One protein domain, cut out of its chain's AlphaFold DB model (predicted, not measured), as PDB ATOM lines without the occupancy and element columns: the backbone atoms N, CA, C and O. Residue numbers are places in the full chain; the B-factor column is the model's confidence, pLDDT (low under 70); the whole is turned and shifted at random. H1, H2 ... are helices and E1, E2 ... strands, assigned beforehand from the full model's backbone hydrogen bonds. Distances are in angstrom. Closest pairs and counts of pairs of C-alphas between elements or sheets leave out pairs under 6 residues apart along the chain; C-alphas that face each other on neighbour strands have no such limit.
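Overview. This is residues 11 to 76 and 127 to 177 of the 187 residues of an uncharacterized protein of Pseudolysobacter antarcticus (UniProt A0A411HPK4). A strongly twisted sheet of six strands, curled like part of a barrel, wraps round two helices, H1 and H3, while short H2 packs on edge strand E2. The antiparallel sheet has the order E2 E3 E4 E5 E1 E6. The printed part has 117 residues, with E1 H1 H2 E2 E3 E4 E5 H3 E6 along the chain, of mixed class. It is compact, with a radius of gyration of the C-alphas of 13.2 A and spans of 37 by 28 by 27 A.

Arrangement. E1, residues 11 to 17, is antiparallel to E6, residues 172 to 176 (N 14 to O 175, 2.9 A), and to E5, residues 137 to 141 (N 13 to O 138, 2.8 A). H1, residues 23 to 31, and H3, residues 148 to 162, make two layers with the sheet, helices on one face. Residues 158 to 159 of H3 alone touch H1, closest at C-alphas Ala 30 and Leu 159, 6.6 A, at a steep tilt of 57 degrees, the same way. H2, residues 40 to 43, is on the sheet; its closest C-alphas to E2, residues 53 to 63, are Pro 40 and Asn 58, 5.6 A. E2 and E3, residues 66 to 75, form a hairpin (N 54 to O 74, 2.8 A). E3 is antiparallel to E4, residues 127 to 134 (N 67 to O 133, 2.9 A). E4 and E5 form a hairpin (N 132 to O 139, 2.9 A). E5, H3 and E6 make a split strand-helix-strand unit, two strands running the same way with E1 between them, its crossover right-handed. Every O i to N i+4 pair is within hydrogen-bond range in H1, 10 of 11 in H3; H2 is too short for one.

Along the chain. E1 begins at C-alpha 11 (20.061, 41.659, 37.746); E6 ends at C-alpha 176 (17.648, 48.926, 35.153). E2 is 30.1 A long, E3 29.6 A, E4 23.7 A and H3 19.4 A.

Size, cuts and confidence. The farthest C-alphas, Asp 50 and Ser 64, are 41.1 A apart. Residues 77 to 126 are not printed; C-alphas 76 and 127 are 13.3 A apart. No link printed whole is long. Residue 177 alone has pLDDT under 70.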
ATOM      1  N   HIS A  11      20.433  40.301  38.126       94.81
ATOM      2  CA  HIS A  11      20.061  41.659  37.746       94.81
ATOM      3  C   HIS A  11      19.359  41.648  36.397       94.81
ATOM      4  O   HIS A  11      19.919  41.192  35.406       94.81
ATOM      5  N   TYR A  12      18.151  42.194  36.347       96.50
ATOM      6  CA  TYR A  12      17.438  42.402  35.095       96.50
ATOM      7  C   TYR A  12      17.777  43.770  34.488       96.50
ATOM      8  O   TYR A  12      17.856  44.781  35.196       96.50
ATOM      9  N   LYS A  13      17.939  43.799  33.165       96.56
ATOM     10  CA  LYS A  13      18.155  44.986  32.345       96.56
ATOM     11  C   LYS A  13      17.260  44.939  31.109       96.56
ATOM     12  O   LYS A  13      17.105  43.894  30.484       96.56
ATOM     13  N   ASN A  14      16.705  46.086  30.737       96.56
ATOM     14  CA  ASN A  14      16.129  46.286  29.413       96.56
ATOM     15  C   ASN A  14      17.160  47.011  28.547       96.56
ATOM     16  O   ASN A  14      17.671  48.063  28.940       96.56
ATOM     17  N   VAL A  15      17.493  46.419  27.406       96.75
ATOM     18  CA  VAL A  15      18.475  46.957  26.471       96.75
ATOM     19  C   VAL A  15      17.758  47.830  25.461       96.75
ATOM     20  O   VAL A  15      16.798  47.403  24.825       96.75
ATOM     21  N   GLN A  16      18.224  49.064  25.330       96.25
ATOM     22  CA  GLN A  16      17.710  50.012  24.356       96.25
ATOM     23  C   GLN A  16      18.792  50.314  23.338       96.25
ATOM     24  O   GLN A  16      19.890  50.720  23.717       96.25
ATOM     25  N   ILE A  17      18.449  50.120  22.069       96.50
ATOM     26  CA  ILE A  17      19.282  50.460  20.922       96.50
ATOM     27  C   ILE A  17      18.485  51.440  20.057       96.50
ATOM     28  O   ILE A  17      17.319  51.182  19.735       96.50
ATOM     29  N   THR A  18      19.086  52.579  19.701       94.69
ATOM     30  CA  THR A  18      18.460  53.555  18.794       94.69
ATOM     31  C   THR A  18      18.024  52.881  17.490       94.69
ATOM     32  O   THR A  18      18.740  52.041  16.949       94.69
ATOM     33  N   GLY A  19      16.848  53.246  16.977       90.44
ATOM     34  CA  GLY A  19      16.305  52.672  15.740       90.44
ATOM     35  C   GLY A  19      15.446  51.417  15.932       90.44
ATOM     36  O   GLY A  19      15.082  50.789  14.946       90.44
ATOM     37  N   GLY A  20      15.099  51.047  17.173       90.19
ATOM     38  CA  GLY A  20      14.176  49.931  17.442       90.19
ATOM     39  C   GLY A  20      14.793  48.550  17.211       90.19
ATOM     40  O   GLY A  20      14.080  47.568  17.028       90.19
ATOM     41  N   ILE A  21      16.120  48.484  17.215       95.56
ATOM     42  CA  ILE A  21      16.887  47.276  16.945       95.56
ATOM     43  C   ILE A  21      16.718  46.272  18.092       95.56
ATOM     44  O   ILE A  21      16.745  46.635  19.273       95.56
ATOM     45  N   VAL A  22      16.561  44.997  17.736       97.12
ATOM     46  CA  VAL A  22      16.485  43.886  18.689       97.12
ATOM     47  C   VAL A  22      17.892  43.364  18.972       97.12
ATOM     48  O   VAL A  22      18.574  42.848  18.087       97.12
ATOM     49  N   LEU A  23      18.322  43.476  20.227       97.38
ATOM     50  CA  LEU A  23      19.652  43.083  20.681       97.38
ATOM     51  C   LEU A  23      19.949  41.614  20.373       97.38
ATOM     52  O   LEU A  23      21.042  41.307  19.903       97.38
ATOM     53  N   GLN A  24      19.011  40.709  20.671       97.31
ATOM     54  CA  GLN A  24      19.218  39.273  20.477       97.31
ATOM     55  C   GLN A  24      19.571  38.943  19.020       97.31
ATOM     56  O   GLN A  24      20.524  38.203  18.780       97.31
ATOM     57  N   ASP A  25      18.857  39.531  18.061       96.38
ATOM     58  CA  ASP A  25      19.071  39.280  16.634       96.38
ATOM     59  C   ASP A  25      20.419  39.832  16.173       96.38
ATOM     60  O   ASP A  25      21.208  39.130  15.537       96.38
ATOM     61  N   VAL A  26      20.738  41.061  16.578       96.56
ATOM     62  CA  VAL A  26      22.009  41.697  16.222       96.56
ATOM     63  C   VAL A  26      23.202  40.978  16.844       96.56
ATOM     64  O   VAL A  26      24.223  40.819  16.181       96.56
ATOM     65  N   LEU A  27      23.086  40.460  18.070       96.62
ATOM     66  CA  LEU A  27      24.147  39.647  18.665       96.62
ATOM     67  C   LEU A  27      24.362  38.330  17.919       96.62
ATOM     68  O   LEU A  27      25.509  37.914  17.739       96.62
ATOM     69  N   LYS A  28      23.287  37.681  17.457       95.56
ATOM     70  CA  LYS A  28      23.391  36.460  16.646       95.56
ATOM     71  C   LYS A  28      24.080  36.720  15.314       95.56
ATOM     72  O   LYS A  28      24.885  35.894  14.893       95.56
ATOM     73  N   VAL A  29      23.827  37.867  14.685       94.69
ATOM     74  CA  VAL A  29      24.553  38.288  13.479       94.69
ATOM     75  C   VAL A  29      26.017  38.587  13.809       94.69
ATOM     76  O   VAL A  29      26.910  38.039  13.169       94.69
ATOM     77  N   ALA A  30      26.275  39.383  14.847       95.69
ATOM     78  CA  ALA A  30      27.614  39.847  15.197       95.69
ATOM     79  C   ALA A  30      28.546  38.735  15.700       95.69
ATOM     80  O   ALA A  30      29.749  38.829  15.493       95.69
ATOM     81  N   ILE A  31      28.043  37.685  16.355       95.12
ATOM     82  CA  ILE A  31      28.869  36.607  16.947       95.12
ATOM     83  C   ILE A  31      28.636  35.255  16.242       95.12
ATOM     84  O   ILE A  31      29.341  34.278  16.502       95.12
ATOM     85  N   GLY A  32      27.671  35.178  15.322       90.62
ATOM     86  CA  GLY A  32      27.335  33.963  14.583       90.62
ATOM     87  C   GLY A  32      28.486  33.419  13.732       90.62
ATOM     88  O   GLY A  32      29.489  34.087  13.494       90.62
ATOM     89  N   GLN A  33      28.335  32.188  13.236       85.69
ATOM     90  CA  GLN A  33      29.408  31.459  12.536       85.69
ATOM     91  C   GLN A  33      29.972  32.190  11.307       85.69
ATOM     92  O   GLN A  33      31.150  32.039  11.005       85.69
ATOM     93  N   ALA A  34      29.154  32.992  10.620       86.25
ATOM     94  CA  ALA A  34      29.566  33.759   9.444       86.25
ATOM     95  C   ALA A  34      30.266  35.093   9.781       86.25
ATOM     96  O   ALA A  34      30.747  35.772   8.879       86.25
ATOM     97  N   SER A  35      30.319  35.486  11.057       91.44
ATOM     98  CA  SER A  35      30.891  36.763  11.483       91.44
ATOM     99  C   SER A  35      32.414  36.716  11.630       91.44
ATOM    100  O   SER A  35      32.998  35.714  12.064       91.44
ATOM    101  N   ASN A  36      33.058  37.860  11.381       91.69
ATOM    102  CA  ASN A  36      34.462  38.102  11.711       91.69
ATOM    103  C   ASN A  36      34.737  38.072  13.229       91.69
ATOM    104  O   ASN A  36      35.888  37.957  13.620       91.69
ATOM    105  N   ALA A  37      33.705  38.104  14.076       95.38
ATOM    106  CA  ALA A  37      33.784  37.967  15.531       95.38
ATOM    107  C   ALA A  37      33.325  36.580  16.038       95.38
ATOM    108  O   ALA A  37      33.095  36.391  17.234       95.38
ATOM    109  N   SER A  38      33.225  35.572  15.163       94.19
ATOM    110  CA  SER A  38      32.734  34.219  15.498       94.19
ATOM    111  C   SER A  38      33.587  33.458  16.524       94.19
ATOM    112  O   SER A  38      33.070  32.658  17.312       94.19
ATOM    113  N   LYS A  39      34.899  33.721  16.594       95.00
ATOM    114  CA  LYS A  39      35.823  33.092  17.559       95.00
ATOM    115  C   LYS A  39      36.202  34.055  18.691       95.00
ATOM    116  O   LYS A  39      36.409  35.228  18.401       95.00
ATOM    117  N   PRO A  40      36.385  33.585  19.947       94.94
ATOM    118  CA  PRO A  40      36.724  34.453  21.082       94.94
ATOM    119  C   PRO A  40      37.918  35.375  20.815       94.94
ATOM    120  O   PRO A  40      37.830  36.569  21.068       94.94
ATOM    121  N   LYS A  41      38.989  34.840  20.210       93.62
ATOM    122  CA  LYS A  41      40.192  35.599  19.830       93.62
ATOM    123  C   LYS A  41      39.894  36.786  18.903       93.62
ATOM    124  O   LYS A  41      40.591  37.787  18.969       93.62
ATOM    125  N   LEU A  42      38.871  36.681  18.054       95.75
ATOM    126  CA  LEU A  42      38.517  37.707  17.071       95.75
ATOM    127  C   LEU A  42      37.582  38.787  17.625       95.75
ATOM    128  O   LEU A  42      37.192  39.683  16.889       95.75
ATOM    129  N   ARG A  43      37.195  38.706  18.900       96.25
ATOM    130  CA  ARG A  43      36.326  39.680  19.577       96.25
ATOM    131  C   ARG A  43      36.892  40.101  20.932       96.25
ATOM    132  O   ARG A  43      36.145  40.361  21.871       96.25
ATOM    133  N   GLN A  44      38.221  40.112  21.027       96.50
ATOM    134  CA  GLN A  44      38.947  40.639  22.175       96.50
ATOM    135  C   GLN A  44      39.084  42.146  22.049       96.50
ATOM    136  O   GLN A  44      39.621  42.649  21.067       96.50
ATOM    137  N   GLN A  45      38.605  42.845  23.067       96.38
ATOM    138  CA  GLN A  45      38.800  44.272  23.235       96.38
ATOM    139  C   GLN A  45      39.889  44.486  24.285       96.38
ATOM    140  O   GLN A  45      39.794  43.934  25.381       96.38
ATOM    141  N   SER A  46      40.910  45.280  23.963       94.38
ATOM    142  CA  SER A  46      41.891  45.730  24.957       94.38
ATOM    143  C   SER A  46      41.201  46.631  25.987       94.38
ATOM    144  O   SER A  46      40.426  47.515  25.617       94.38
ATOM    145  N   ILE A  47      41.442  46.371  27.276       91.00
ATOM    146  CA  ILE A  47      40.875  47.169  28.373       91.00
ATOM    147  C   ILE A  47      41.675  48.463  28.542       91.00
ATOM    148  O   ILE A  47      41.073  49.523  28.684       91.00
ATOM    149  N   ASN A  48      43.009  48.375  28.477       86.06
ATOM    150  CA  ASN A  48      43.915  49.519  28.504       86.06
ATOM    151  C   ASN A  48      45.019  49.352  27.446       86.06
ATOM    152  O   ASN A  48      45.526  48.237  27.301       86.06
ATOM    153  N   PRO A  49      45.465  50.442  26.790       82.69
ATOM    154  CA  PRO A  49      46.533  50.394  25.785       82.69
ATOM    155  C   PRO A  49      47.858  49.819  26.302       82.69
ATOM    156  O   PRO A  49      48.586  49.192  25.541       82.69
ATOM    157  N   ASP A  50      48.144  50.013  27.591       84.88
ATOM    158  CA  ASP A  50      49.417  49.644  28.220       84.88
ATOM    159  C   ASP A  50      49.392  48.266  28.906       84.88
ATOM    160  O   ASP A  50      50.354  47.887  29.569       84.88
ATOM    161  N   SER A  51      48.282  47.525  28.800       83.94
ATOM    162  CA  SER A  51      48.119  46.220  29.452       83.94
ATOM    163  C   SER A  51      47.736  45.129  28.462       83.94
ATOM    164  O   SER A  51      46.929  45.360  27.561       83.94
ATOM    165  N   ASP A  52      48.171  43.902  28.739       87.81
ATOM    166  CA  ASP A  52      47.724  42.696  28.029       87.81
ATOM    167  C   ASP A  52      46.332  42.206  28.485       87.81
ATOM    168  O   ASP A  52      45.922  41.077  28.191       87.81
ATOM    169  N   ALA A  53      45.594  43.042  29.225       91.81
ATOM    170  CA  ALA A  53      44.259  42.738  29.705       91.81
ATOM    171  C   ALA A  53      43.216  42.943  28.599       91.81
ATOM    172  O   ALA A  53      43.091  44.016  27.998       91.81
ATOM    173  N   VAL A  54      42.421  41.905  28.360       95.69
ATOM    174  CA  VAL A  54      41.371  41.890  27.343       95.69
ATOM    175  C   VAL A  54      40.027  41.496  27.934       95.69
ATOM    176  O   VAL A  54      39.943  40.671  28.844       95.69
ATOM    177  N   ILE A  55      38.960  42.047  27.360       97.25
ATOM    178  CA  ILE A  55      37.572  41.679  27.637       97.25
ATOM    179  C   ILE A  55      36.912  41.120  26.374       97.25
ATOM    180  O   ILE A  55      37.111  41.639  25.274       97.25
ATOM    181  N   PHE A  56      36.158  40.029  26.510       97.75
ATOM    182  CA  PHE A  56      35.475  39.390  25.382       97.75
ATOM    183  C   PHE A  56      34.305  38.506  25.812       97.75
ATOM    184  O   PHE A  56      34.257  37.987  26.930       97.75
ATOM    185  N   VAL A  57      33.375  38.262  24.885       97.69
ATOM    186  CA  VAL A  57      32.347  37.224  25.045       97.69
ATOM    187  C   VAL A  57      32.979  35.843  24.816       97.69
ATOM    188  O   VAL A  57      33.380  35.518  23.708       97.69
ATOM    189  N   ASN A  58      33.095  34.990  25.826       96.62
ATOM    190  CA  ASN A  58      33.695  33.662  25.686       96.62
ATOM    191  C   ASN A  58      32.734  32.660  25.025       96.62
ATOM    192  O   ASN A  58      32.952  32.232  23.892       96.62
ATOM    193  N   ARG A  59      31.648  32.327  25.723       94.25
ATOM    194  CA  ARG A  59      30.589  31.429  25.250       94.25
ATOM    195  C   ARG A  59      29.393  32.251  24.787       94.25
ATOM    196  O   ARG A  59      29.112  33.282  25.397       94.25
ATOM    197  N   PHE A  60      28.721  31.800  23.733       94.25
ATOM    198  CA  PHE A  60      27.502  32.407  23.206       94.25
ATOM    199  C   PHE A  60      26.664  31.329  22.515       94.25
ATOM    200  O   PHE A  60      27.059  30.829  21.463       94.25
ATOM    201  N   GLU A  61      25.565  30.916  23.140       93.94
ATOM    202  CA  GLU A  61      24.765  29.768  22.700       93.94
ATOM    203  C   GLU A  61      23.272  29.996  22.934       93.94
ATOM    204  O   GLU A  61      22.869  30.605  23.924       93.94
ATOM    205  N   ASP A  62      22.453  29.468  22.028       93.56
ATOM    206  CA  ASP A  62      21.000  29.477  22.156       93.56
ATOM    207  C   ASP A  62      20.514  28.235  22.907       93.56
ATOM    208  O   ASP A  62      20.878  27.105  22.579       93.56
ATOM    209  N   TYR A  63      19.633  28.440  23.883       93.25
ATOM    210  CA  TYR A  63      18.939  27.370  24.585       93.25
ATOM    211  C   TYR A  63      17.497  27.788  24.882       93.25
ATOM    212  O   TYR A  63      17.253  28.800  25.538       93.25
ATOM    213  N   SER A  64      16.530  27.016  24.378       92.44
ATOM    214  CA  SER A  64      15.089  27.273  24.546       92.44
ATOM    215  C   SER A  64      14.666  28.718  24.226       92.44
ATOM    216  O   SER A  64      13.894  29.329  24.960       92.44
ATOM    217  N   GLY A  65      15.199  29.286  23.138       92.88
ATOM    218  CA  GLY A  65      14.876  30.643  22.671       92.88
ATOM    219  C   GLY A  65      15.612  31.781  23.390       92.88
ATOM    220  O   GLY A  65      15.559  32.920  22.931       92.88
ATOM    221  N   ILE A  66      16.343  31.490  24.468       95.38
ATOM    222  CA  ILE A  66      17.182  32.457  25.183       95.38
ATOM    223  C   ILE A  66      18.624  32.280  24.727       95.38
ATOM    224  O   ILE A  66      19.131  31.159  24.662       95.38
ATOM    225  N   THR A  67      19.303  33.389  24.453       96.75
ATOM    226  CA  THR A  67      20.727  33.364  24.125       96.75
ATOM    227  C   THR A  67      21.555  33.620  25.373       96.75
ATOM    228  O   THR A  67      21.462  34.689  25.978       96.75
ATOM    229  N   PHE A  68      22.369  32.649  25.769       97.12
ATOM    230  CA  PHE A  68      23.242  32.737  26.932       97.12
ATOM    231  C   PHE A  68      24.663  33.077  26.523       97.12
ATOM    232  O   PHE A  68      25.209  32.501  25.583       97.12
ATOM    233  N   GLY A  69      25.284  33.976  27.278       96.94
ATOM    234  CA  GLY A  69      26.659  34.374  27.062       96.94
ATOM    235  C   GLY A  69      27.477  34.499  28.338       96.94
ATOM    236  O   GLY A  69      26.960  34.613  29.453       96.94
ATOM    237  N   GLN A  70      28.790  34.465  28.151       97.62
ATOM    238  CA  GLN A  70      29.783  34.692  29.197       97.62
ATOM    239  C   GLN A  70      30.673  35.849  28.777       97.62
ATOM    240  O   GLN A  70      31.344  35.745  27.757       97.62
ATOM    241  N   LEU A  71      30.711  36.923  29.553       98.06
ATOM    242  CA  LEU A  71      31.697  37.986  29.406       98.06
ATOM    243  C   LEU A  71      32.873  37.684  30.333       98.06
ATOM    244  O   LEU A  71      32.664  37.412  31.513       98.06
ATOM    245  N   VAL A  72      34.087  37.718  29.800       97.38
ATOM    246  CA  VAL A  72      35.309  37.323  30.501       97.38
ATOM    247  C   VAL A  72      36.351  38.426  30.390       97.38
ATOM    248  O   VAL A  72      36.512  38.991  29.309       97.38
ATOM    249  N   THR A  73      37.071  38.686  31.485       95.19
ATOM    250  CA  THR A  73      38.356  39.396  31.448       95.19
ATOM    251  C   THR A  73      39.508  38.437  31.696       95.19
ATOM    252  O   THR A  73      39.426  37.513  32.517       95.19
ATOM    253  N   LEU A  74      40.577  38.646  30.939       91.69
ATOM    254  CA  LEU A  74      41.788  37.847  30.966       91.69
ATOM    255  C   LEU A  74      42.992  38.775  30.859       91.69
ATOM    256  O   LEU A  74      42.989  39.668  30.019       91.69
ATOM    257  N   GLU A  75      44.029  38.498  31.637       88.94
ATOM    258  CA  GLU A  75      45.330  39.155  31.531       88.94
ATOM    259  C   GLU A  75      46.397  38.082  31.310       88.94
ATOM    260  O   GLU A  75      46.440  37.081  32.034       88.94
ATOM    261  N   ALA A  76      47.210  38.248  30.267       85.25
ATOM    262  CA  ALA A  76      48.233  37.271  29.914       85.25
ATOM    263  C   ALA A  76      49.380  37.276  30.934       85.25
ATOM    264  O   ALA A  76      49.812  38.330  31.391       85.25
ATOM    265  N   SER A 127      37.919  37.644  35.837       94.19
ATOM    266  CA  SER A 127      36.507  37.794  36.157       94.19
ATOM    267  C   SER A 127      35.623  37.230  35.059       94.19
ATOM    268  O   SER A 127      35.987  37.191  33.885       94.19
ATOM    269  N   VAL A 128      34.424  36.805  35.460       96.38
ATOM    270  CA  VAL A 128      33.376  36.342  34.551       96.38
ATOM    271  C   VAL A 128      32.019  36.886  34.973       96.38
ATOM    272  O   VAL A 128      31.643  36.813  36.141       96.38
ATOM    273  N   LEU A 129      31.271  37.395  34.003       97.38
ATOM    274  CA  LEU A 129      29.864  37.750  34.125       97.38
ATOM    275  C   LEU A 129      29.065  36.845  33.188       97.38
ATOM    276  O   LEU A 129      29.429  36.661  32.029       97.38
ATOM    277  N   TYR A 130      27.951  36.304  33.672       97.62
ATOM    278  CA  TYR A 130      27.028  35.529  32.843       97.62
ATOM    279  C   TYR A 130      25.837  36.397  32.471       97.62
ATOM    280  O   TYR A 130      25.345  37.161  33.304       97.62
ATOM    281  N   PHE A 131      25.354  36.266  31.242       97.81
ATOM    282  CA  PHE A 131      24.160  36.964  30.796       97.81
ATOM    283  C   PHE A 131      23.248  36.058  29.972       97.81
ATOM    284  O   PHE A 131      23.704  35.119  29.325       97.81
ATOM    285  N   GLY A 132      21.951  36.337  30.015       97.69
ATOM    286  CA  GLY A 132      20.943  35.733  29.147       97.69
ATOM    287  C   GLY A 132      20.161  36.829  28.439       97.69
ATOM    288  O   GLY A 132      19.851  37.839  29.071       97.69
ATOM    289  N   VAL A 133      19.862  36.646  27.155       97.88
ATOM    290  CA  VAL A 133      19.171  37.621  26.301       97.88
ATOM    291  C   VAL A 133      17.941  36.983  25.662       97.88
ATOM    292  O   VAL A 133      18.032  35.902  25.084       97.88
ATOM    293  N   LEU A 134      16.806  37.676  25.740       97.62
ATOM    294  CA  LEU A 134      15.563  37.354  25.042       97.62
ATOM    295  C   LEU A 134      14.993  38.645  24.439       97.62
ATOM    296  O   LEU A 134      14.544  39.531  25.170       97.62
ATOM    297  N   GLY A 135      15.053  38.796  23.118       97.50
ATOM    298  CA  GLY A 135      14.775  40.061  22.437       97.50
ATOM    299  C   GLY A 135      15.666  41.196  22.961       97.50
ATOM    300  O   GLY A 135      16.882  41.174  22.779       97.50
ATOM    301  N   ASN A 136      15.056  42.167  23.648       97.25
ATOM    302  CA  ASN A 136      15.725  43.295  24.317       97.25
ATOM    303  C   ASN A 136      15.789  43.150  25.850       97.25
ATOM    304  O   ASN A 136      16.161  44.081  26.567       97.25
ATOM    305  N   HIS A 137      15.408  41.991  26.380       96.94
ATOM    306  CA  HIS A 137      15.448  41.684  27.804       96.94
ATOM    307  C   HIS A 137      16.736  40.945  28.134       96.94
ATOM    308  O   HIS A 137      17.092  39.979  27.463       96.94
ATOM    309  N   MET A 138      17.425  41.387  29.182       96.81
ATOM    310  CA  MET A 138      18.696  40.817  29.597       96.81
ATOM    311  C   MET A 138      18.699  40.526  31.095       96.81
ATOM    312  O   MET A 138      18.295  41.355  31.909       96.81
ATOM    313  N   VAL A 139      19.190  39.351  31.468       97.00
ATOM    314  CA  VAL A 139      19.477  38.985  32.859       97.00
ATOM    315  C   VAL A 139      20.975  38.829  33.035       97.00
ATOM    316  O   VAL A 139      21.648  38.321  32.144       97.00
ATOM    317  N   LEU A 140      21.501  39.276  34.171       97.00
ATOM    318  CA  LEU A 140      22.927  39.307  34.467       97.00
ATOM    319  C   LEU A 140      23.203  38.623  35.799       97.00
ATOM    320  O   LEU A 140      22.565  38.932  36.807       97.00
ATOM    321  N   LEU A 141      24.227  37.781  35.816       96.44
ATOM    322  CA  LEU A 141      24.868  37.296  37.025       96.44
ATOM    323  C   LEU A 141      26.290  37.855  37.065       96.44
ATOM    324  O   LEU A 141      27.177  37.396  36.343       96.44
ATOM    325  N   GLN A 142      26.471  38.886  37.884       93.88
ATOM    326  CA  GLN A 142      27.683  39.702  37.929       93.88
ATOM    327  C   GLN A 142      28.728  39.102  38.877       93.88
ATOM    328  O   GLN A 142      28.377  38.457  39.869       93.88
ATOM    329  N   SER A 143      30.009  39.339  38.591       93.12
ATOM    330  CA  SER A 143      31.094  39.128  39.554       93.12
ATOM    331  C   SER A 143      31.469  40.451  40.229       93.12
ATOM    332  O   SER A 143      30.932  41.511  39.907       93.12
ATOM    333  N   ALA A 144      32.411  40.405  41.174       87.81
ATOM    334  CA  ALA A 144      32.942  41.620  41.785       87.81
ATOM    335  C   ALA A 144      33.668  42.521  40.765       87.81
ATOM    336  O   ALA A 144      33.494  43.740  40.819       87.81
ATOM    337  N   GLY A 145      34.433  41.919  39.842       89.44
ATOM    338  CA  GLY A 145      35.258  42.619  38.848       89.44
ATOM    339  C   GLY A 145      34.577  42.898  37.504       89.44
ATOM    340  O   GLY A 145      35.047  43.751  36.762       89.44
ATOM    341  N   LEU A 146      33.452  42.242  37.193       94.62
ATOM    342  CA  LEU A 146      32.674  42.497  35.977       94.62
ATOM    343  C   LEU A 146      31.223  42.838  36.297       94.62
ATOM    344  O   LEU A 146      30.461  42.019  36.820       94.62
ATOM    345  N   ARG A 147      30.830  44.054  35.913       95.62
ATOM    346  CA  ARG A 147      29.501  44.626  36.130       95.62
ATOM    347  C   ARG A 147      28.836  45.010  34.802       95.62
ATOM    348  O   ARG A 147      29.356  44.786  33.714       95.62
ATOM    349  N   SER A 148      27.618  45.543  34.883       96.00
ATOM    350  CA  SER A 148      26.756  45.793  33.720       96.00
ATOM    351  C   SER A 148      27.291  46.897  32.820       96.00
ATOM    352  O   SER A 148      27.066  46.844  31.622       96.00
ATOM    353  N   ASN A 149      28.006  47.871  33.384       95.81
ATOM    354  CA  ASN A 149      28.703  48.908  32.629       95.81
ATOM    355  C   ASN A 149      29.826  48.319  31.760       95.81
ATOM    356  O   ASN A 149      29.981  48.747  30.625       95.81
ATOM    357  N   ASN A 150      30.562  47.313  32.250       96.81
ATOM    358  CA  ASN A 150      31.573  46.625  31.441       96.81
ATOM    359  C   ASN A 150      30.925  45.894  30.261       96.81
ATOM    360  O   ASN A 150      31.420  45.977  29.142       96.81
ATOM    361  N   LEU A 151      29.800  45.209  30.504       97.56
ATOM    362  CA  LEU A 151      29.049  44.550  29.438       97.56
ATOM    363  C   LEU A 151      28.499  45.566  28.431       97.56
ATOM    364  O   LEU A 151      28.670  45.366  27.239       97.56
ATOM    365  N   GLU A 152      27.878  46.653  28.891       97.88
ATOM    366  CA  GLU A 152      27.367  47.718  28.022       97.88
ATOM    367  C   GLU A 152      28.472  48.307  27.140       97.88
ATOM    368  O   GLU A 152      28.319  48.341  25.923       97.88
ATOM    369  N   ALA A 153      29.609  48.689  27.730       97.12
ATOM    370  CA  ALA A 153      30.746  49.229  26.989       97.12
ATOM    371  C   ALA A 153      31.282  48.230  25.951       97.12
ATOM    372  O   ALA A 153      31.522  48.604  24.802       97.12
ATOM    373  N   HIS A 154      31.414  46.956  26.332       97.75
ATOM    374  CA  HIS A 154      31.872  45.916  25.415       97.75
ATOM    375  C   HIS A 154      30.873  45.655  24.283       97.75
ATOM    376  O   HIS A 154      31.281  45.510  23.137       97.75
ATOM    377  N   LEU A 155      29.568  45.624  24.569       97.69
ATOM    378  CA  LEU A 155      28.529  45.448  23.551       97.69
ATOM    379  C   LEU A 155      28.475  46.636  22.588       97.69
ATOM    380  O   LEU A 155      28.351  46.427  21.385       97.69
ATOM    381  N   THR A 156      28.614  47.863  23.089       97.31
ATOM    382  CA  THR A 156      28.693  49.069  22.255       97.31
ATOM    383  C   THR A 156      29.894  49.010  21.313       97.31
ATOM    384  O   THR A 156      29.738  49.237  20.114       97.31
ATOM    385  N   TRP A 157      31.075  48.637  21.816       97.12
ATOM    386  CA  TRP A 157      32.259  48.430  20.978       97.12
ATOM    387  C   TRP A 157      32.054  47.296  19.967       97.12
ATOM    388  O   TRP A 157      32.307  47.478  18.778       97.12
ATOM    389  N   LEU A 158      31.567  46.139  20.421       97.62
ATOM    390  CA  LEU A 158      31.437  44.941  19.599       97.62
ATOM    391  C   LEU A 158      30.450  45.161  18.451       97.62
ATOM    392  O   LEU A 158      30.762  44.868  17.300       97.62
ATOM    393  N   LEU A 159      29.257  45.668  18.765       97.06
ATOM    394  CA  LEU A 159      28.177  45.834  17.798       97.06
ATOM    395  C   LEU A 159      28.356  47.084  16.936       97.06
ATOM    396  O   LEU A 159      27.977  47.061  15.771       97.06
ATOM    397  N   GLY A 160      28.918  48.161  17.483       95.81
ATOM    398  CA  GLY A 160      29.160  49.400  16.748       95.81
ATOM    399  C   GLY A 160      30.489  49.367  16.001       95.81
ATOM    400  O   GLY A 160      30.536  49.210  14.784       95.81
ATOM    401  N   THR A 161      31.587  49.510  16.738       94.75
ATOM    402  CA  THR A 161      32.923  49.716  16.163       94.75
ATOM    403  C   THR A 161      33.508  48.462  15.514       94.75
ATOM    404  O   THR A 161      34.145  48.567  14.471       94.75
ATOM    405  N   HIS A 162      33.331  47.284  16.117       96.31
ATOM    406  CA  HIS A 162      34.047  46.072  15.696       96.31
ATOM    407  C   HIS A 162      33.353  45.300  14.569       96.31
ATOM    408  O   HIS A 162      34.008  44.813  13.650       96.31
ATOM    409  N   THR A 163      32.027  45.166  14.643       95.56
ATOM    410  CA  THR A 163      31.237  44.403  13.656       95.56
ATOM    411  C   THR A 163      30.317  45.267  12.804       95.56
ATOM    412  O   THR A 163      29.796  44.770  11.809       95.56
ATOM    413  N   SER A 164      30.095  46.533  13.184       95.12
ATOM    414  CA  SER A 164      29.141  47.439  12.521       95.12
ATOM    415  C   SER A 164      27.746  46.824  12.341       95.12
ATOM    416  O   SER A 164      27.041  47.092  11.373       95.12
ATOM    417  N   ALA A 165      27.348  45.975  13.290       94.69
ATOM    418  CA  ALA A 165      26.063  45.294  13.312       94.69
ATOM    419  C   ALA A 165      24.910  46.220  13.748       94.69
ATOM    420  O   ALA A 165      23.745  45.903  13.508       94.69
ATOM    421  N   ILE A 166      25.220  47.366  14.366       95.31
ATOM    422  CA  ILE A 166      24.283  48.484  14.545       95.31
ATOM    423  C   ILE A 166      24.707  49.684  13.681       95.31
ATOM    424  O   ILE A 166      25.906  49.863  13.454       95.31
ATOM    425  N   PRO A 167      23.757  50.520  13.214       93.81
ATOM    426  CA  PRO A 167      24.060  51.708  12.421       93.81
ATOM    427  C   PRO A 167      24.996  52.683  13.138       93.81
ATOM    428  O   PRO A 167      24.970  52.805  14.365       93.81
ATOM    429  N   GLU A 168      25.771  53.434  12.360       91.50
ATOM    430  CA  GLU A 168      26.595  54.518  12.892       91.50
ATOM    431  C   GLU A 168      25.723  55.548  13.633       91.50
ATOM    432  O   GLU A 168      24.637  55.917  13.184       91.50
ATOM    433  N   GLY A 169      26.171  55.969  14.819       89.69
ATOM    434  CA  GLY A 169      25.409  56.862  15.698       89.69
ATOM    435  C   GLY A 169      24.298  56.185  16.513       89.69
ATOM    436  O   GLY A 169      23.658  56.853  17.329       89.69
ATOM    437  N   ALA A 170      24.064  54.877  16.360       94.19
ATOM    438  CA  ALA A 170      23.159  54.154  17.246       94.19
ATOM    439  C   ALA A 170      23.739  54.073  18.668       94.19
ATOM    440  O   ALA A 170      24.896  53.707  18.870       94.19
ATOM    441  N   MET A 171      22.916  54.389  19.670       94.25
ATOM    442  CA  MET A 171      23.302  54.319  21.079       94.25
ATOM    443  C   MET A 171      22.730  53.050  21.705       94.25
ATOM    444  O   MET A 171      21.530  52.799  21.582       94.25
ATOM    445  N   LEU A 172      23.571  52.283  22.401       96.75
ATOM    446  CA  LEU A 172      23.179  51.114  23.189       96.75
ATOM    447  C   LEU A 172      23.258  51.451  24.682       96.75
ATOM    448  O   LEU A 172      24.259  51.987  25.146       96.75
ATOM    449  N   SER A 173      22.206  51.133  25.444       96.44
ATOM    450  CA  SER A 173      22.187  51.305  26.907       96.44
ATOM    451  C   SER A 173      21.432  50.184  27.627       96.44
ATOM    452  O   SER A 173      20.405  49.698  27.148       96.44
ATOM    453  N   LEU A 174      21.921  49.775  28.801       96.00
ATOM    454  CA  LEU A 174      21.344  48.760  29.685       96.00
ATOM    455  C   LEU A 174      20.619  49.442  30.848       96.00
ATOM    456  O   LEU A 174      21.179  49.712  31.919       96.00
ATOM    457  N   ARG A 175      19.314  49.652  30.692       94.62
ATOM    458  CA  ARG A 175      18.494  50.280  31.730       94.62
ATOM    459  C   ARG A 175      18.098  49.275  32.798       94.62
ATOM    460  O   ARG A 175      17.613  48.185  32.503       94.62
ATOM    461  N   ALA A 176      18.291  49.646  34.062       87.81
ATOM    462  CA  ALA A 176      17.648  48.926  35.153       87.81
ATOM    463  C   ALA A 176      16.136  49.161  35.084       87.81
ATOM    464  O   ALA A 176      15.692  50.267  34.781       87.81
ATOM    465  N   CYS A 177      15.349  48.141  35.411       66.88
ATOM    466  CA  CYS A 177      13.949  48.373  35.728       66.88
ATOM    467  C   CYS A 177      13.897  49.086  37.086       66.88
ATOM    468  O   CYS A 177      14.237  48.484  38.107       66.88
TER     469      CYS A 177